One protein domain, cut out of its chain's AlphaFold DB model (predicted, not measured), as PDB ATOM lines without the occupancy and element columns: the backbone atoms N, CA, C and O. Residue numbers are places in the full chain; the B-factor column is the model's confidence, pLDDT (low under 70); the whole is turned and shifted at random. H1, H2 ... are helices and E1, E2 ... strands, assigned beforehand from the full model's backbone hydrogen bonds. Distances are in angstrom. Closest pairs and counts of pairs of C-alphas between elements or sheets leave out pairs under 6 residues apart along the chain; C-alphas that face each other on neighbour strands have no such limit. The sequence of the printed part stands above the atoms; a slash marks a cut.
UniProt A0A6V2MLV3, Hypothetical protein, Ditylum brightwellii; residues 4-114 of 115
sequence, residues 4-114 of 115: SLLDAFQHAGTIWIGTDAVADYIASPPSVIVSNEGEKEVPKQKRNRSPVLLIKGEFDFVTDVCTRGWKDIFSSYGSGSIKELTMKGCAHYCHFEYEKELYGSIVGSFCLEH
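This is residues 4 to 114 of the 115 residues of the protein "Hypothetical protein" of Ditylum brightwellii (UniProt A0A6V2MLV3). With little regular structure, this is a ribbon of two parallel strands, E1 and E2, with H4 over one face and H3 near the strands' first residues, Val 52 and Ile 82; residues 4 to 28, of which 4 to 10 belong to H1, stick out. The 111 printed residues run H1 E1 H2 H3 E2 H4, class mixed, 43 in named elements. The whole is loose: radius of gyration of the C-alphas 17.8 A, spans 44 by 38 by 29 A.

Find C-alpha 4 at (45.631, 5.487, 23.506), where H1, residues 4 to 10, begins. Next come E1, 52 to 57, 17.0 A; H2, 64 to 67; H3, 70 to 76; and E2, 82 to 87, 16.3 A. H4, 100 to 112, 19.0 A, ends at (25.742, 28.871, 19.268).

E1 and E2 are parallel at 16 degrees; N 54 and O 83, 2.8 A, are within hydrogen-bond range. E1, H2 H3, E2 form a strand-helix-strand unit, parallel neighbours with helices between, its crossover right-handed. The closest C-alphas of H3 and E2 are Lys 71 and Ile 82, 6.8 A; of E1 and H4, Leu 53 and Phe 110, 7.4 A. Every O i to N i+4 pair is within range in H1 and H3, 8 of 9 in H4; H2 is too short.

The printed part has no cut. The links H1 to E1 and E2 to H4 are long. Confidence is under 70 in 47 residues, among them 11 to 49.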
ATOM      1  N   SER A   4      46.937   5.940  23.998       58.16
ATOM      2  CA  SER A   4      45.631   5.487  23.506       58.16
ATOM      3  C   SER A   4      45.597   5.248  21.995       58.16
ATOM      4  O   SER A   4      44.927   4.338  21.521       58.16
ATOM      5  N   LEU A   5      46.337   6.048  21.227       52.38
ATOM      6  CA  LEU A   5      46.408   5.897  19.779       52.38
ATOM      7  C   LEU A   5      47.279   4.692  19.399       52.38
ATOM      8  O   LEU A   5      46.929   3.952  18.487       52.38
ATOM      9  N   LEU A   6      48.377   4.464  20.126       72.94
ATOM     10  CA  LEU A   6      49.230   3.290  19.938       72.94
ATOM     11  C   LEU A   6      48.472   1.992  20.248       72.94
ATOM     12  O   LEU A   6      48.559   1.044  19.473       72.94
ATOM     13  N   ASP A   7      47.693   1.986  21.328       67.81
ATOM     14  CA  ASP A   7      46.843   0.862  21.727       67.81
ATOM     15  C   ASP A   7      45.769   0.554  20.670       67.81
ATOM     16  O   ASP A   7      45.625  -0.590  20.242       67.81
ATOM     17  N   ALA A   8      45.095   1.586  20.152       65.31
ATOM     18  CA  ALA A   8      44.121   1.434  19.073       65.31
ATOM     19  C   ALA A   8      44.746   0.863  17.787       65.31
ATOM     20  O   ALA A   8      44.136   0.021  17.133       65.31
ATOM     21  N   PHE A   9      45.969   1.278  17.434       75.06
ATOM     22  CA  PHE A   9      46.691   0.721  16.284       75.06
ATOM     23  C   PHE A   9      47.135  -0.726  16.510       75.06
ATOM     24  O   PHE A   9      47.069  -1.533  15.585       75.06
ATOM     25  N   GLN A  10      47.574  -1.063  17.722       75.56
ATOM     26  CA  GLN A  10      47.999  -2.420  18.079       75.56
ATOM     27  C   GLN A  10      46.833  -3.413  18.102       75.56
ATOM     28  O   GLN A  10      47.032  -4.593  17.817       75.56
ATOM     29  N   HIS A  11      45.621  -2.930  18.379       65.12
ATOM     30  CA  HIS A  11      44.405  -3.741  18.430       65.12
ATOM     31  C   HIS A  11      43.461  -3.507  17.241       65.12
ATOM     32  O   HIS A  11      42.312  -3.963  17.243       65.12
ATOM     33  N   ALA A  12      43.942  -2.818  16.202       57.91
ATOM     34  CA  ALA A  12      43.190  -2.567  14.984       57.91
ATOM     35  C   ALA A  12      42.823  -3.903  14.320       57.91
ATOM     36  O   ALA A  12      43.676  -4.630  13.814       57.91
ATOM     37  N   GLY A  13      41.535  -4.239  14.357       56.09
ATOM     38  CA  GLY A  13      40.994  -5.480  13.806       56.09
ATOM     39  C   GLY A  13      41.108  -6.718  14.706       56.09
ATOM     40  O   GLY A  13      40.498  -7.730  14.404       56.09
ATOM     41  N   THR A  14      41.797  -6.699  15.845       61.41
ATOM     42  CA  THR A  14      41.897  -7.922  16.672       61.41
ATOM     43  C   THR A  14      40.722  -8.109  17.633       61.41
ATOM     44  O   THR A  14      40.390  -9.242  17.966       61.41
ATOM     45  N   ILE A  15      40.052  -7.023  18.036       54.75
ATOM     46  CA  ILE A  15      38.859  -7.059  18.908       54.75
ATOM     47  C   ILE A  15      37.553  -6.959  18.090       54.75
ATOM     48  O   ILE A  15      36.505  -7.412  18.536       54.75
ATOM     49  N   TRP A  16      37.617  -6.412  16.870       50.72
ATOM     50  CA  TRP A  16      36.445  -6.051  16.057       50.72
ATOM     51  C   TRP A  16      36.541  -6.518  14.593       50.72
ATOM     52  O   TRP A  16      36.094  -5.811  13.689       50.72
ATOM     53  N   ILE A  17      37.147  -7.678  14.315       45.22
ATOM     54  CA  ILE A  17      36.941  -8.343  13.017       45.22
ATOM     55  C   ILE A  17      35.721  -9.257  13.141       45.22
ATOM     56  O   ILE A  17      35.752 -10.265  13.840       45.22
ATOM     57  N   GLY A  18      34.659  -8.887  12.427       54.44
ATOM     58  CA  GLY A  18      33.408  -9.639  12.340       54.44
ATOM     59  C   GLY A  18      32.273  -9.022  13.156       54.44
ATOM     60  O   GLY A  18      32.470  -8.495  14.248       54.44
ATOM     61  N   THR A  19      31.057  -9.100  12.616       54.22
ATOM     62  CA  THR A  19      29.822  -8.698  13.312       54.22
ATOM     63  C   THR A  19      29.448  -9.656  14.442       54.22
ATOM     64  O   THR A  19      28.618  -9.310  15.277       54.22
ATOM     65  N   ASP A  20      30.072 -10.833  14.500       62.47
ATOM     66  CA  ASP A  20      29.737 -11.904  15.443       62.47
ATOM     67  C   ASP A  20      29.968 -11.490  16.905       62.47
ATOM     68  O   ASP A  20      29.186 -11.847  17.778       62.47
ATOM     69  N   ALA A  21      30.986 -10.663  17.178       55.53
ATOM     70  CA  ALA A  21      31.264 -10.136  18.519       55.53
ATOM     71  C   ALA A  21      30.297  -9.015  18.957       55.53
ATOM     72  O   ALA A  21      30.238  -8.669  20.136       55.53
ATOM     73  N   VAL A  22      29.553  -8.434  18.012       56.66
ATOM     74  CA  VAL A  22      28.606  -7.330  18.247       56.66
ATOM     75  C   VAL A  22      27.153  -7.787  18.154       56.66
ATOM     76  O   VAL A  22      26.272  -7.063  18.610       56.66
ATOM     77  N   ALA A  23      26.905  -8.973  17.587       60.56
ATOM     78  CA  ALA A  23      25.570  -9.515  17.354       60.56
ATOM     79  C   ALA A  23      24.735  -9.572  18.643       60.56
ATOM     80  O   ALA A  23      23.567  -9.194  18.630       60.56
ATOM     81  N   ASP A  24      25.373  -9.945  19.755       68.06
ATOM     82  CA  ASP A  24      24.741 -10.057  21.074       68.06
ATOM     83  C   ASP A  24      25.164  -8.936  22.042       68.06
ATOM     84  O   ASP A  24      24.914  -9.016  23.249       68.06
ATOM     85  N   TYR A  25      25.833  -7.882  21.557       67.69
ATOM     86  CA  TYR A  25      26.273  -6.793  22.427       67.69
ATOM     87  C   TYR A  25      25.071  -6.000  22.959       67.69
ATOM     88  O   TYR A  25      24.386  -5.290  22.224       67.69
ATOM     89  N   ILE A  26      24.857  -6.069  24.274       68.56
ATOM     90  CA  ILE A  26      23.877  -5.244  24.980       68.56
ATOM     91  C   ILE A  26      24.620  -4.079  25.627       68.56
ATOM     92  O   ILE A  26      25.312  -4.238  26.634       68.56
ATOM     93  N   ALA A  27      24.458  -2.888  25.050       61.50
ATOM     94  CA  ALA A  27      24.983  -1.664  25.635       61.50
ATOM     95  C   ALA A  27      24.432  -1.485  27.058       61.50
ATOM     96  O   ALA A  27      23.220  -1.491  27.278       61.50
ATOM     97  N   SER A  28      25.326  -1.301  28.029       54.88
ATOM     98  CA  SER A  28      24.958  -0.944  29.399       54.88
ATOM     99  C   SER A  28      25.369   0.500  29.686       54.88
ATOM    100  O   SER A  28      26.390   0.970  29.176       54.88
ATOM    101  N   PRO A  29      24.574   1.252  30.465       55.66
ATOM    102  CA  PRO A  29      24.957   2.598  30.859       55.66
ATOM    103  C   PRO A  29      26.266   2.551  31.666       55.66
ATOM    104  O   PRO A  29      26.435   1.632  32.471       55.66
ATOM    105  N   PRO A  30      27.173   3.535  31.509       54.16
ATOM    106  CA  PRO A  30      28.424   3.558  32.259       54.16
ATOM    107  C   PRO A  30      28.155   3.503  33.766       54.16
ATOM    108  O   PRO A  30      27.356   4.286  34.288       54.16
ATOM    109  N   SER A  31      28.830   2.586  34.461       52.41
ATOM    110  CA  SER A  31      28.743   2.422  35.917       52.41
ATOM    111  C   SER A  31      29.385   3.588  36.672       52.41
ATOM    112  O   SER A  31      28.918   3.954  37.747       52.41
ATOM    113  N   VAL A  32      30.404   4.214  36.079       49.34
ATOM    114  CA  VAL A  32      31.112   5.386  36.598       49.34
ATOM    115  C   VAL A  32      31.313   6.363  35.443       49.34
ATOM    116  O   VAL A  32      31.728   5.967  34.356       49.34
ATOM    117  N   ILE A  33      30.997   7.641  35.651       52.69
ATOM    118  CA  ILE A  33      31.259   8.694  34.662       52.69
ATOM    119  C   ILE A  33      32.152   9.729  35.328       52.69
ATOM    120  O   ILE A  33      31.682  10.465  36.197       52.69
ATOM    121  N   VAL A  34      33.416   9.752  34.901       48.00
ATOM    122  CA  VAL A  34      34.447  10.712  35.303       48.00
ATOM    123  C   VAL A  34      33.992  12.115  34.889       48.00
ATOM    124  O   VAL A  34      33.758  12.374  33.711       48.00
ATOM    125  N   SER A  35      33.803  13.013  35.854       47.75
ATOM    126  CA  SER A  35      33.723  14.449  35.587       47.75
ATOM    127  C   SER A  35      35.125  14.957  35.253       47.75
ATOM    128  O   SER A  35      36.087  14.581  35.917       47.75
ATOM    129  N   ASN A  36      35.249  15.851  34.267       49.34
ATOM    130  CA  ASN A  36      36.517  16.529  33.941       49.34
ATOM    131  C   ASN A  36      37.063  17.403  35.091       49.34
ATOM    132  O   ASN A  36      38.139  17.979  34.976       49.34
ATOM    133  N   GLU A  37      36.356  17.461  36.214       48.62
ATOM    134  CA  GLU A  37      36.848  17.967  37.483       48.62
ATOM    135  C   GLU A  37      36.826  16.814  38.486       48.62
ATOM    136  O   GLU A  37      35.749  16.363  38.868       48.62
ATOM    137  N   GLY A  38      38.019  16.321  38.839       45.78
ATOM    138  CA  GLY A  38      38.326  15.482  40.001       45.78
ATOM    139  C   GLY A  38      37.320  14.385  40.359       45.78
ATOM    140  O   GLY A  38      36.286  14.663  40.953       45.78
ATOM    141  N   GLU A  39      37.700  13.135  40.087       45.09
ATOM    142  CA  GLU A  39      37.149  11.875  40.613       45.09
ATOM    143  C   GLU A  39      36.239  12.023  41.850       45.09
ATOM    144  O   GLU A  39      36.674  11.901  42.997       45.09
ATOM    145  N   LYS A  40      34.944  12.267  41.635       45.09
ATOM    146  CA  LYS A  40      33.921  12.106  42.669       45.09
ATOM    147  C   LYS A  40      32.700  11.431  42.074       45.09
ATOM    148  O   LYS A  40      32.105  11.904  41.109       45.09
ATOM    149  N   GLU A  41      32.322  10.311  42.678       47.00
ATOM    150  CA  GLU A  41      31.058   9.637  42.414       47.00
ATOM    151  C   GLU A  41      29.904  10.571  42.806       47.00
ATOM    152  O   GLU A  41      29.663  10.831  43.983       47.00
ATOM    153  N   VAL A  42      29.196  11.121  41.816       48.41
ATOM    154  CA  VAL A  42      28.010  11.957  42.055       48.41
ATOM    155  C   VAL A  42      26.749  11.092  41.910       48.41
ATOM    156  O   VAL A  42      26.629  10.378  40.907       48.41
ATOM    157  N   PRO A  43      25.790  11.143  42.864       45.34
ATOM    158  CA  PRO A  43      24.546  10.374  42.804       45.34
ATOM    159  C   PRO A  43      23.727  10.670  41.534       45.34
ATOM    160  O   PRO A  43      23.893  11.713  40.904       45.34
ATOM    161  N   LYS A  44      22.813   9.747  41.177       48.91
ATOM    162  CA  LYS A  44      21.913   9.739  39.992       48.91
ATOM    163  C   LYS A  44      20.924  10.928  39.905       48.91
ATOM    164  O   LYS A  44      19.797  10.765  39.442       48.91
ATOM    165  N   GLN A  45      21.271  12.117  40.381       47.50
ATOM    166  CA  GLN A  45      20.450  13.306  40.185       47.50
ATOM    167  C   GLN A  45      20.619  13.828  38.760       47.50
ATOM    168  O   GLN A  45      21.727  13.851  38.228       47.50
ATOM    169  N   LYS A  46      19.471  14.192  38.167       49.25
ATOM    170  CA  LYS A  46      19.264  14.782  36.838       49.25
ATOM    171  C   LYS A  46      20.465  15.624  36.412       49.25
ATOM    172  O   LYS A  46      20.577  16.792  36.767       49.25
ATOM    173  N   ARG A  47      21.375  14.999  35.669       52.66
ATOM    174  CA  ARG A  47      22.484  15.704  35.038       52.66
ATOM    175  C   ARG A  47      21.865  16.569  33.951       52.66
ATOM    176  O   ARG A  47      21.138  16.036  33.123       52.66
ATOM    177  N   ASN A  48      22.147  17.868  33.967       55.12
ATOM    178  CA  ASN A  48      21.884  18.751  32.836       55.12
ATOM    179  C   ASN A  48      22.881  18.333  31.744       55.12
ATOM    180  O   ASN A  48      24.029  18.780  31.745       55.12
ATOM    181  N   ARG A  49      22.532  17.311  30.952       64.62
ATOM    182  CA  ARG A  49      23.449  16.740  29.960       64.62
ATOM    183  C   ARG A  49      23.447  17.591  28.700       64.62
ATOM    184  O   ARG A  49      22.439  18.220  28.375       64.62
ATOM    185  N   SER A  50      24.587  17.562  28.010       77.25
ATOM    186  CA  SER A  50      24.828  18.308  26.783       77.25
ATOM    187  C   SER A  50      23.681  18.127  25.782       77.25
ATOM    188  O   SER A  50      23.128  17.022  25.663       77.25
ATOM    189  N   PRO A  51      23.311  19.203  25.082       87.75
ATOM    190  CA  PRO A  51      22.299  19.147  24.045       87.75
ATOM    191  C   PRO A  51      22.772  18.263  22.889       87.75
ATOM    192  O   PRO A  51      23.970  18.138  22.630       87.75
ATOM    193  N   VAL A  52      21.825  17.603  22.220       90.75
ATOM    194  CA  VAL A  52      22.112  16.589  21.195       90.75
ATOM    195  C   VAL A  52      21.588  17.030  19.833       90.75
ATOM    196  O   VAL A  52      20.420  17.390  19.688       90.75
ATOM    197  N   LEU A  53      22.445  16.932  18.820       93.19
ATOM    198  CA  LEU A  53      22.101  17.140  17.419       93.19
ATOM    199  C   LEU A  53      22.254  15.823  16.654       93.19
ATOM    200  O   LEU A  53      23.339  15.247  16.611       93.19
ATOM    201  N   LEU A  54      21.167  15.359  16.044       92.62
ATOM    202  CA  LEU A  54      21.118  14.190  15.171       92.62
ATOM    203  C   LEU A  54      20.930  14.666  13.727       92.62
ATOM    204  O   LEU A  54      19.928  15.307  13.414       92.62
ATOM    205  N   ILE A  55      21.888  14.357  12.854       94.00
ATOM    206  CA  ILE A  55      21.848  14.703  11.427       94.00
ATOM    207  C   ILE A  55      21.944  13.413  10.616       94.00
ATOM    208  O   ILE A  55      22.815  12.589  10.887       94.00
ATOM    209  N   LYS A  56      21.078  13.259   9.613       93.75
ATOM    210  CA  LYS A  56      21.161  12.185   8.610       93.75
ATOM    211  C   LYS A  56      20.926  12.714   7.200       93.75
ATOM    212  O   LYS A  56      20.304  13.766   7.045       93.75
ATOM    213  N   GLY A  57      21.376  11.985   6.187       94.06
ATOM    214  CA  GLY A  57      21.033  12.275   4.796       94.06
ATOM    215  C   GLY A  57      19.666  11.722   4.398       94.06
ATOM    216  O   GLY A  57      19.185  10.740   4.960       94.06
ATOM    217  N   GLU A  58      19.032  12.358   3.417       94.56
ATOM    218  CA  GLU A  58      17.791  11.900   2.782       94.56
ATOM    219  C   GLU A  58      17.938  10.541   2.076       94.56
ATOM    220  O   GLU A  58      17.016   9.729   2.107       94.56
ATOM    221  N   PHE A  59      19.098  10.289   1.469       94.50
ATOM    222  CA  PHE A  59      19.407   9.075   0.709       94.50
ATOM    223  C   PHE A  59      20.330   8.114   1.469       94.50
ATOM    224  O   PHE A  59      20.916   7.211   0.870       94.50
ATOM    225  N   ASP A  60      20.495   8.321   2.777       93.38
ATOM    226  CA  ASP A  60      21.257   7.410   3.625       93.38
ATOM    227  C   ASP A  60      20.495   6.080   3.791       93.38
ATOM    228  O   ASP A  60      19.266   6.043   3.886       93.38
ATOM    229  N   PHE A  61      21.231   4.971   3.853       91.50
ATOM    230  CA  PHE A  61      20.671   3.673   4.230       91.50
ATOM    231  C   PHE A  61      20.250   3.647   5.710       91.50
ATOM    232  O   PHE A  61      19.460   2.789   6.116       91.50
ATOM    233  N   VAL A  62      20.750   4.587   6.523       88.06
ATOM    234  CA  VAL A  62      20.271   4.845   7.884       88.06
ATOM    235  C   VAL A  62      18.888   5.505   7.829       88.06
ATOM    236  O   VAL A  62      18.739   6.721   7.715       88.06
ATOM    237  N   THR A  63      17.849   4.677   7.923       87.25
ATOM    238  CA  THR A  63      16.445   5.122   7.903       87.25
ATOM    239  C   THR A  63      15.944   5.551   9.285       87.25
ATOM    240  O   THR A  63      16.576   5.290  10.308       87.25
ATOM    241  N   ASP A  64      14.736   6.118   9.342       87.44
ATOM    242  CA  ASP A  64      14.057   6.472  10.600       87.44
ATOM    243  C   ASP A  64      13.847   5.264  11.534       87.44
ATOM    244  O   ASP A  64      13.648   5.415  12.739       87.44
ATOM    245  N   VAL A  65      13.875   4.037  11.001       88.25
ATOM    246  CA  VAL A  65      13.822   2.816  11.818       88.25
ATOM    247  C   VAL A  65      15.108   2.654  12.631       88.25
ATOM    248  O   VAL A  65      15.040   2.239  13.785       88.25
ATOM    249  N   CYS A  66      16.258   3.019  12.060       84.75
ATOM    250  CA  CYS A  66      17.570   2.912  12.698       84.75
ATOM    251  C   CYS A  66      17.752   3.935  13.830       84.75
ATOM    252  O   CYS A  66      18.426   3.643  14.817       84.75
ATOM    253  N   THR A  67      17.140   5.117  13.706       87.12
ATOM    254  CA  THR A  67      17.204   6.192  14.715       87.12
ATOM    255  C   THR A  67      16.015   6.186  15.681       87.12
ATOM    256  O   THR A  67      15.960   6.982  16.624       87.12
ATOM    257  N   ARG A  68      15.054   5.272  15.496       87.12
ATOM    258  CA  ARG A  68      13.876   5.160  16.362       87.12
ATOM    259  C   ARG A  68      14.291   4.943  17.817       87.12
ATOM    260  O   ARG A  68      15.124   4.100  18.125       87.12
ATOM    261  N   GLY A  69      13.677   5.701  18.723       83.81
ATOM    262  CA  GLY A  69      13.930   5.611  20.163       83.81
ATOM    263  C   GLY A  69      15.181   6.353  20.637       83.81
ATOM    264  O   GLY A  69      15.347   6.531  21.839       83.81
ATOM    265  N   TRP A  70      16.027   6.875  19.738       86.81
ATOM    266  CA  TRP A  70      17.200   7.664  20.136       86.81
ATOM    267  C   TRP A  70      16.795   8.926  20.904       86.81
ATOM    268  O   TRP A  70      17.377   9.237  21.940       86.81
ATOM    269  N   LYS A  71      15.743   9.619  20.450       84.06
ATOM    270  CA  LYS A  71      15.169  10.766  21.173       84.06
ATOM    271  C   LYS A  71      14.748  10.404  22.595       84.06
ATOM    272  O   LYS A  71      15.056  11.153  23.517       84.06
ATOM    273  N   ASP A  72      14.091   9.263  22.781       83.06
ATOM    274  CA  ASP A  72      13.630   8.811  24.097       83.06
ATOM    275  C   ASP A  72      14.807   8.451  25.001       83.06
ATOM    276  O   ASP A  72      14.830   8.837  26.168       83.06
ATOM    277  N   ILE A  73      15.825   7.788  24.445       81.25
ATOM    278  CA  ILE A  73      17.094   7.500  25.113       81.25
ATOM    279  C   ILE A  73      17.697   8.814  25.616       81.25
ATOM    280  O   ILE A  73      17.798   9.008  26.827       81.25
ATOM    281  N   PHE A  74      18.012   9.764  24.733       81.12
ATOM    282  CA  PHE A  74      18.635  11.029  25.138       81.12
ATOM    283  C   PHE A  74      17.765  11.850  26.102       81.12
ATOM    284  O   PHE A  74      18.290  12.432  27.054       81.12
ATOM    285  N   SER A  75      16.439  11.824  25.934       76.50
ATOM    286  CA  SER A  75      15.501  12.497  26.845       76.50
ATOM    287  C   SER A  75      15.516  11.856  28.234       76.50
ATOM    288  O   SER A  75      15.589  12.553  29.248       76.50
ATOM    289  N   SER A  76      15.508  10.521  28.306       70.94
ATOM    290  CA  SER A  76      15.537   9.770  29.567       70.94
ATOM    291  C   SER A  76      16.850   9.952  30.340       70.94
ATOM    292  O   SER A  76      16.860   9.885  31.571       70.94
ATOM    293  N   TYR A  77      17.946  10.259  29.637       65.38
ATOM    294  CA  TYR A  77      19.252  10.556  30.227       65.38
ATOM    295  C   TYR A  77      19.429  12.015  30.682       65.38
ATOM    296  O   TYR A  77      20.482  12.338  31.240       65.38
ATOM    297  N   GLY A  78      18.423  12.877  30.504       62.94
ATOM    298  CA  GLY A  78      18.458  14.270  30.959       62.94
ATOM    299  C   GLY A  78      19.168  15.241  30.012       62.94
ATOM    300  O   GLY A  78      19.639  16.282  30.471       62.94
ATOM    301  N   SER A  79      19.280  14.925  28.715       63.53
ATOM    302  CA  SER A  79      19.682  15.933  27.723       63.53
ATOM    303  C   SER A  79      18.606  17.018  27.623       63.53
ATOM    304  O   SER A  79      17.423  16.706  27.496       63.53
ATOM    305  N   GLY A  80      19.020  18.286  27.713       68.00
ATOM    306  CA  GLY A  80      18.098  19.428  27.755       68.00
ATOM    307  C   GLY A  80      17.340  19.656  26.443       68.00
ATOM    308  O   GLY A  80      16.122  19.816  26.457       68.00
ATOM    309  N   SER A  81      18.043  19.628  25.307       81.69
ATOM    310  CA  SER A  81      17.465  19.766  23.965       81.69
ATOM    311  C   SER A  81      17.975  18.664  23.035       81.69
ATOM    312  O   SER A  81      19.128  18.229  23.117       81.69
ATOM    313  N   ILE A  82      17.094  18.192  22.151       88.94
ATOM    314  CA  ILE A  82      17.422  17.218  21.107       88.94
ATOM    315  C   ILE A  82      16.863  17.742  19.787       88.94
ATOM    316  O   ILE A  82      15.653  17.950  19.664       88.94
ATOM    317  N   LYS A  83      17.731  17.934  18.795       91.25
ATOM    318  CA  LYS A  83      17.374  18.387  17.445       91.25
ATOM    319  C   LYS A  83      17.677  17.260  16.466       91.25
ATOM    320  O   LYS A  83      18.785  16.745  16.454       91.25
ATOM    321  N   GLU A  84      16.692  16.862  15.667       92.31
ATOM    322  CA  GLU A  84      16.865  15.860  14.608       92.31
ATOM    323  C   GLU A  84      16.599  16.515  13.257       92.31
ATOM    324  O   GLU A  84      15.591  17.208  13.095       92.31
ATOM    325  N   LEU A  85      17.508  16.319  12.307       93.75
ATOM    326  CA  LEU A  85      17.481  16.968  11.004       93.75
ATOM    327  C   LEU A  85      17.862  15.975   9.901       93.75
ATOM    328  O   LEU A  85      18.828  15.226  10.021       93.75
ATOM    329  N   THR A  86      17.102  15.992   8.805       94.38
ATOM    330  CA  THR A  86      17.438  15.267   7.573       94.38
ATOM    331  C   THR A  86      17.930  16.265   6.526       94.38
ATOM    332  O   THR A  86      17.193  17.183   6.163       94.38
ATOM    333  N   MET A  87      19.170  16.107   6.062       94.12
ATOM    334  CA  MET A  87      19.763  16.930   5.011       94.12
ATOM    335  C   MET A  87      19.330  16.424   3.638       94.12
ATOM    336  O   MET A  87      19.572  15.269   3.278       94.12
ATOM    337  N   LYS A  88      18.676  17.305   2.879       93.75
ATOM    338  CA  LYS A  88      18.200  17.012   1.526       93.75
ATOM    339  C   LYS A  88      19.367  16.841   0.568       93.75
ATOM    340  O   LYS A  88      20.351  17.567   0.672       93.75
ATOM    341  N   GLY A  89      19.234  15.926  -0.384       93.00
ATOM    342  CA  GLY A  89      20.274  15.725  -1.396       93.00
ATOM    343  C   GLY A  89      21.531  14.995  -0.907       93.00
ATOM    344  O   GLY A  89      22.454  14.824  -1.700       93.00
ATOM    345  N   CYS A  90      21.575  14.560   0.356       94.25
ATOM    346  CA  CYS A  90      22.725  13.878   0.954       94.25
ATOM    347  C   CYS A  90      22.415  12.410   1.258       94.25
ATOM    348  O   CYS A  90      21.295  12.074   1.641       94.25
ATOM    349  N   ALA A  91      23.426  11.558   1.151       93.25
ATOM    350  CA  ALA A  91      23.480  10.203   1.666       93.25
ATOM    351  C   ALA A  91      24.246  10.194   3.006       93.25
ATOM    352  O   ALA A  91      23.906  10.932   3.932       93.25
ATOM    353  N   HIS A  92      25.259   9.343   3.141       92.75
ATOM    354  CA  HIS A  92      25.878   9.041   4.430       92.75
ATOM    355  C   HIS A  92      26.820  10.137   4.959       92.75
ATOM    356  O   HIS A  92      26.925  10.363   6.165       92.75
ATOM    357  N   TYR A  93      27.502  10.860   4.074       92.06
ATOM    358  CA  TYR A  93      28.539  11.826   4.424       92.06
ATOM    359  C   TYR A  93      28.079  13.255   4.149       92.06
ATOM    360  O   TYR A  93      28.682  13.985   3.366       92.06
ATOM    361  N   CYS A  94      27.053  13.701   4.876       90.81
ATOM    362  CA  CYS A  94      26.442  15.029   4.731       90.81
ATOM    363  C   CYS A  94      27.427  16.223   4.724       90.81
ATOM    364  O   CYS A  94      27.112  17.272   4.178       90.81
ATOM    365  N   HIS A  95      28.619  16.080   5.311       91.62
ATOM    366  CA  HIS A  95      29.663  17.113   5.353       91.62
ATOM    367  C   HIS A  95      30.541  17.187   4.088       91.62
ATOM    368  O   HIS A  95      31.287  18.151   3.920       91.62
ATOM    369  N   PHE A  96      30.469  16.190   3.204       90.12
ATOM    370  CA  PHE A  96      31.196  16.139   1.929       90.12
ATOM    371  C   PHE A  96      30.282  16.175   0.700       90.12
ATOM    372  O   PHE A  96      30.774  16.248  -0.426       90.12
ATOM    373  N   GLU A  97      28.971  16.111   0.907       89.00
ATOM    374  CA  GLU A  97      27.976  15.975  -0.151       89.00
ATOM    375  C   GLU A  97      27.337  17.327  -0.529       89.00
ATOM    376  O   GLU A  97      27.953  18.388  -0.383       89.00
ATOM    377  N   TYR A  98      26.135  17.282  -1.110       78.81
ATOM    378  CA  TYR A  98      25.402  18.445  -1.596       78.81
ATOM    379  C   TYR A  98      25.244  19.514  -0.497       78.81
ATOM    380  O   TYR A  98      24.915  19.201   0.643       78.81
ATOM    381  N   GLU A  99      25.505  20.782  -0.842       82.94
ATOM    382  CA  GLU A  99      25.522  21.915   0.101       82.94
ATOM    383  C   GLU A  99      26.399  21.673   1.348       82.94
ATOM    384  O   GLU A  99      25.978  21.877   2.483       82.94
ATOM    385  N   LYS A 100      27.660  21.265   1.159       80.44
ATOM    386  CA  LYS A 100      28.654  21.070   2.239       80.44
ATOM    387  C   LYS A 100      28.713  22.218   3.268       80.44
ATOM    388  O   LYS A 100      28.929  21.982   4.457       80.44
ATOM    389  N   GLU A 101      28.497  23.463   2.840       88.75
ATOM    390  CA  GLU A 101      28.467  24.651   3.701       88.75
ATOM    391  C   GLU A 101      27.269  24.652   4.666       88.75
ATOM    392  O   GLU A 101      27.349  25.215   5.765       88.75
ATOM    393  N   LEU A 102      26.168  24.001   4.286       91.50
ATOM    394  CA  LEU A 102      24.968  23.877   5.104       91.50
ATOM    395  C   LEU A 102      25.228  22.996   6.327       91.50
ATOM    396  O   LEU A 102      24.806  23.364   7.419       91.50
ATOM    397  N   TYR A 103      25.967  21.889   6.185       93.81
ATOM    398  CA  TYR A 103      26.332  21.043   7.329       93.81
ATOM    399  C   TYR A 103      27.082  21.852   8.394       93.81
ATOM    400  O   TYR A 103      26.702  21.858   9.566       93.81
ATOM    401  N   GLY A 104      28.118  22.589   7.972       93.50
ATOM    402  CA  GLY A 104      28.904  23.442   8.864       93.50
ATOM    403  C   GLY A 104      28.052  24.521   9.531       93.50
ATOM    404  O   GLY A 104      28.187  24.761  10.729       93.50
ATOM    405  N   SER A 105      27.129  25.117   8.775       95.00
ATOM    406  CA  SER A 105      26.198  26.130   9.278       95.00
ATOM    407  C   SER A 105      25.216  25.551  10.305       95.00
ATOM    408  O   SER A 105      25.010  26.161  11.347       95.00
ATOM    409  N   ILE A 106      24.664  24.355  10.069       95.06
ATOM    410  CA  ILE A 106      23.768  23.657  11.007       95.06
ATOM    411  C   ILE A 106      24.487  23.362  12.327       95.06
ATOM    412  O   ILE A 106      23.946  23.654  13.395       95.06
ATOM    413  N   VAL A 107      25.700  22.803  12.258       94.00
ATOM    414  CA  VAL A 107      26.507  22.507  13.452       94.00
ATOM    415  C   VAL A 107      26.870  23.798  14.183       94.00
ATOM    416  O   VAL A 107      26.678  23.885  15.391       94.00
ATOM    417  N   GLY A 108      27.334  24.819  13.457       94.44
ATOM    418  CA  GLY A 108      27.694  26.115  14.032       94.44
ATOM    419  C   GLY A 108      26.521  26.792  14.738       94.44
ATOM    420  O   GLY A 108      26.659  27.207  15.886       94.44
ATOM    421  N   SER A 109      25.351  26.848  14.097       95.06
ATOM    422  CA  SER A 109      24.132  27.385  14.709       95.06
ATOM    423  C   SER A 109      23.713  26.595  15.941       95.06
ATOM    424  O   SER A 109      23.376  27.200  16.950       95.06
ATOM    425  N   PHE A 110      23.767  25.262  15.894       94.25
ATOM    426  CA  PHE A 110      23.416  24.437  17.049       94.25
ATOM    427  C   PHE A 110      24.351  24.669  18.238       94.25
ATOM    428  O   PHE A 110      23.872  24.772  19.362       94.25
ATOM    429  N   CYS A 111      25.660  24.780  18.003       91.56
ATOM    430  CA  CYS A 111      26.605  25.110  19.065       91.56
ATOM    431  C   CYS A 111      26.316  26.500  19.648       91.56
ATOM    432  O   CYS A 111      26.236  26.627  20.859       91.56
ATOM    433  N   LEU A 112      26.080  27.515  18.809       92.69
ATOM    434  CA  LEU A 112      25.742  28.871  19.268       92.69
ATOM    435  C   LEU A 112      24.410  28.947  20.035       92.69
ATOM    436  O   LEU A 112      24.271  29.771  20.929       92.69
ATOM    437  N   GLU A 113      23.424  28.109  19.692       89.50
ATOM    438  CA  GLU A 113      22.140  27.999  20.409       89.50
ATOM    439  C   GLU A 113      22.304  27.443  21.841       89.50
ATOM    440  O   GLU A 113      21.367  27.518  22.643       89.50
ATOM    441  N   HIS A 114      23.461  26.853  22.159       83.75
ATOM    442  CA  HIS A 114      23.648  25.963  23.302       83.75
ATOM    443  C   HIS A 114      24.969  26.138  24.077       83.75
ATOM    444  O   HIS A 114      25.239  25.329  24.971       83.75
TER     445      HIS A 114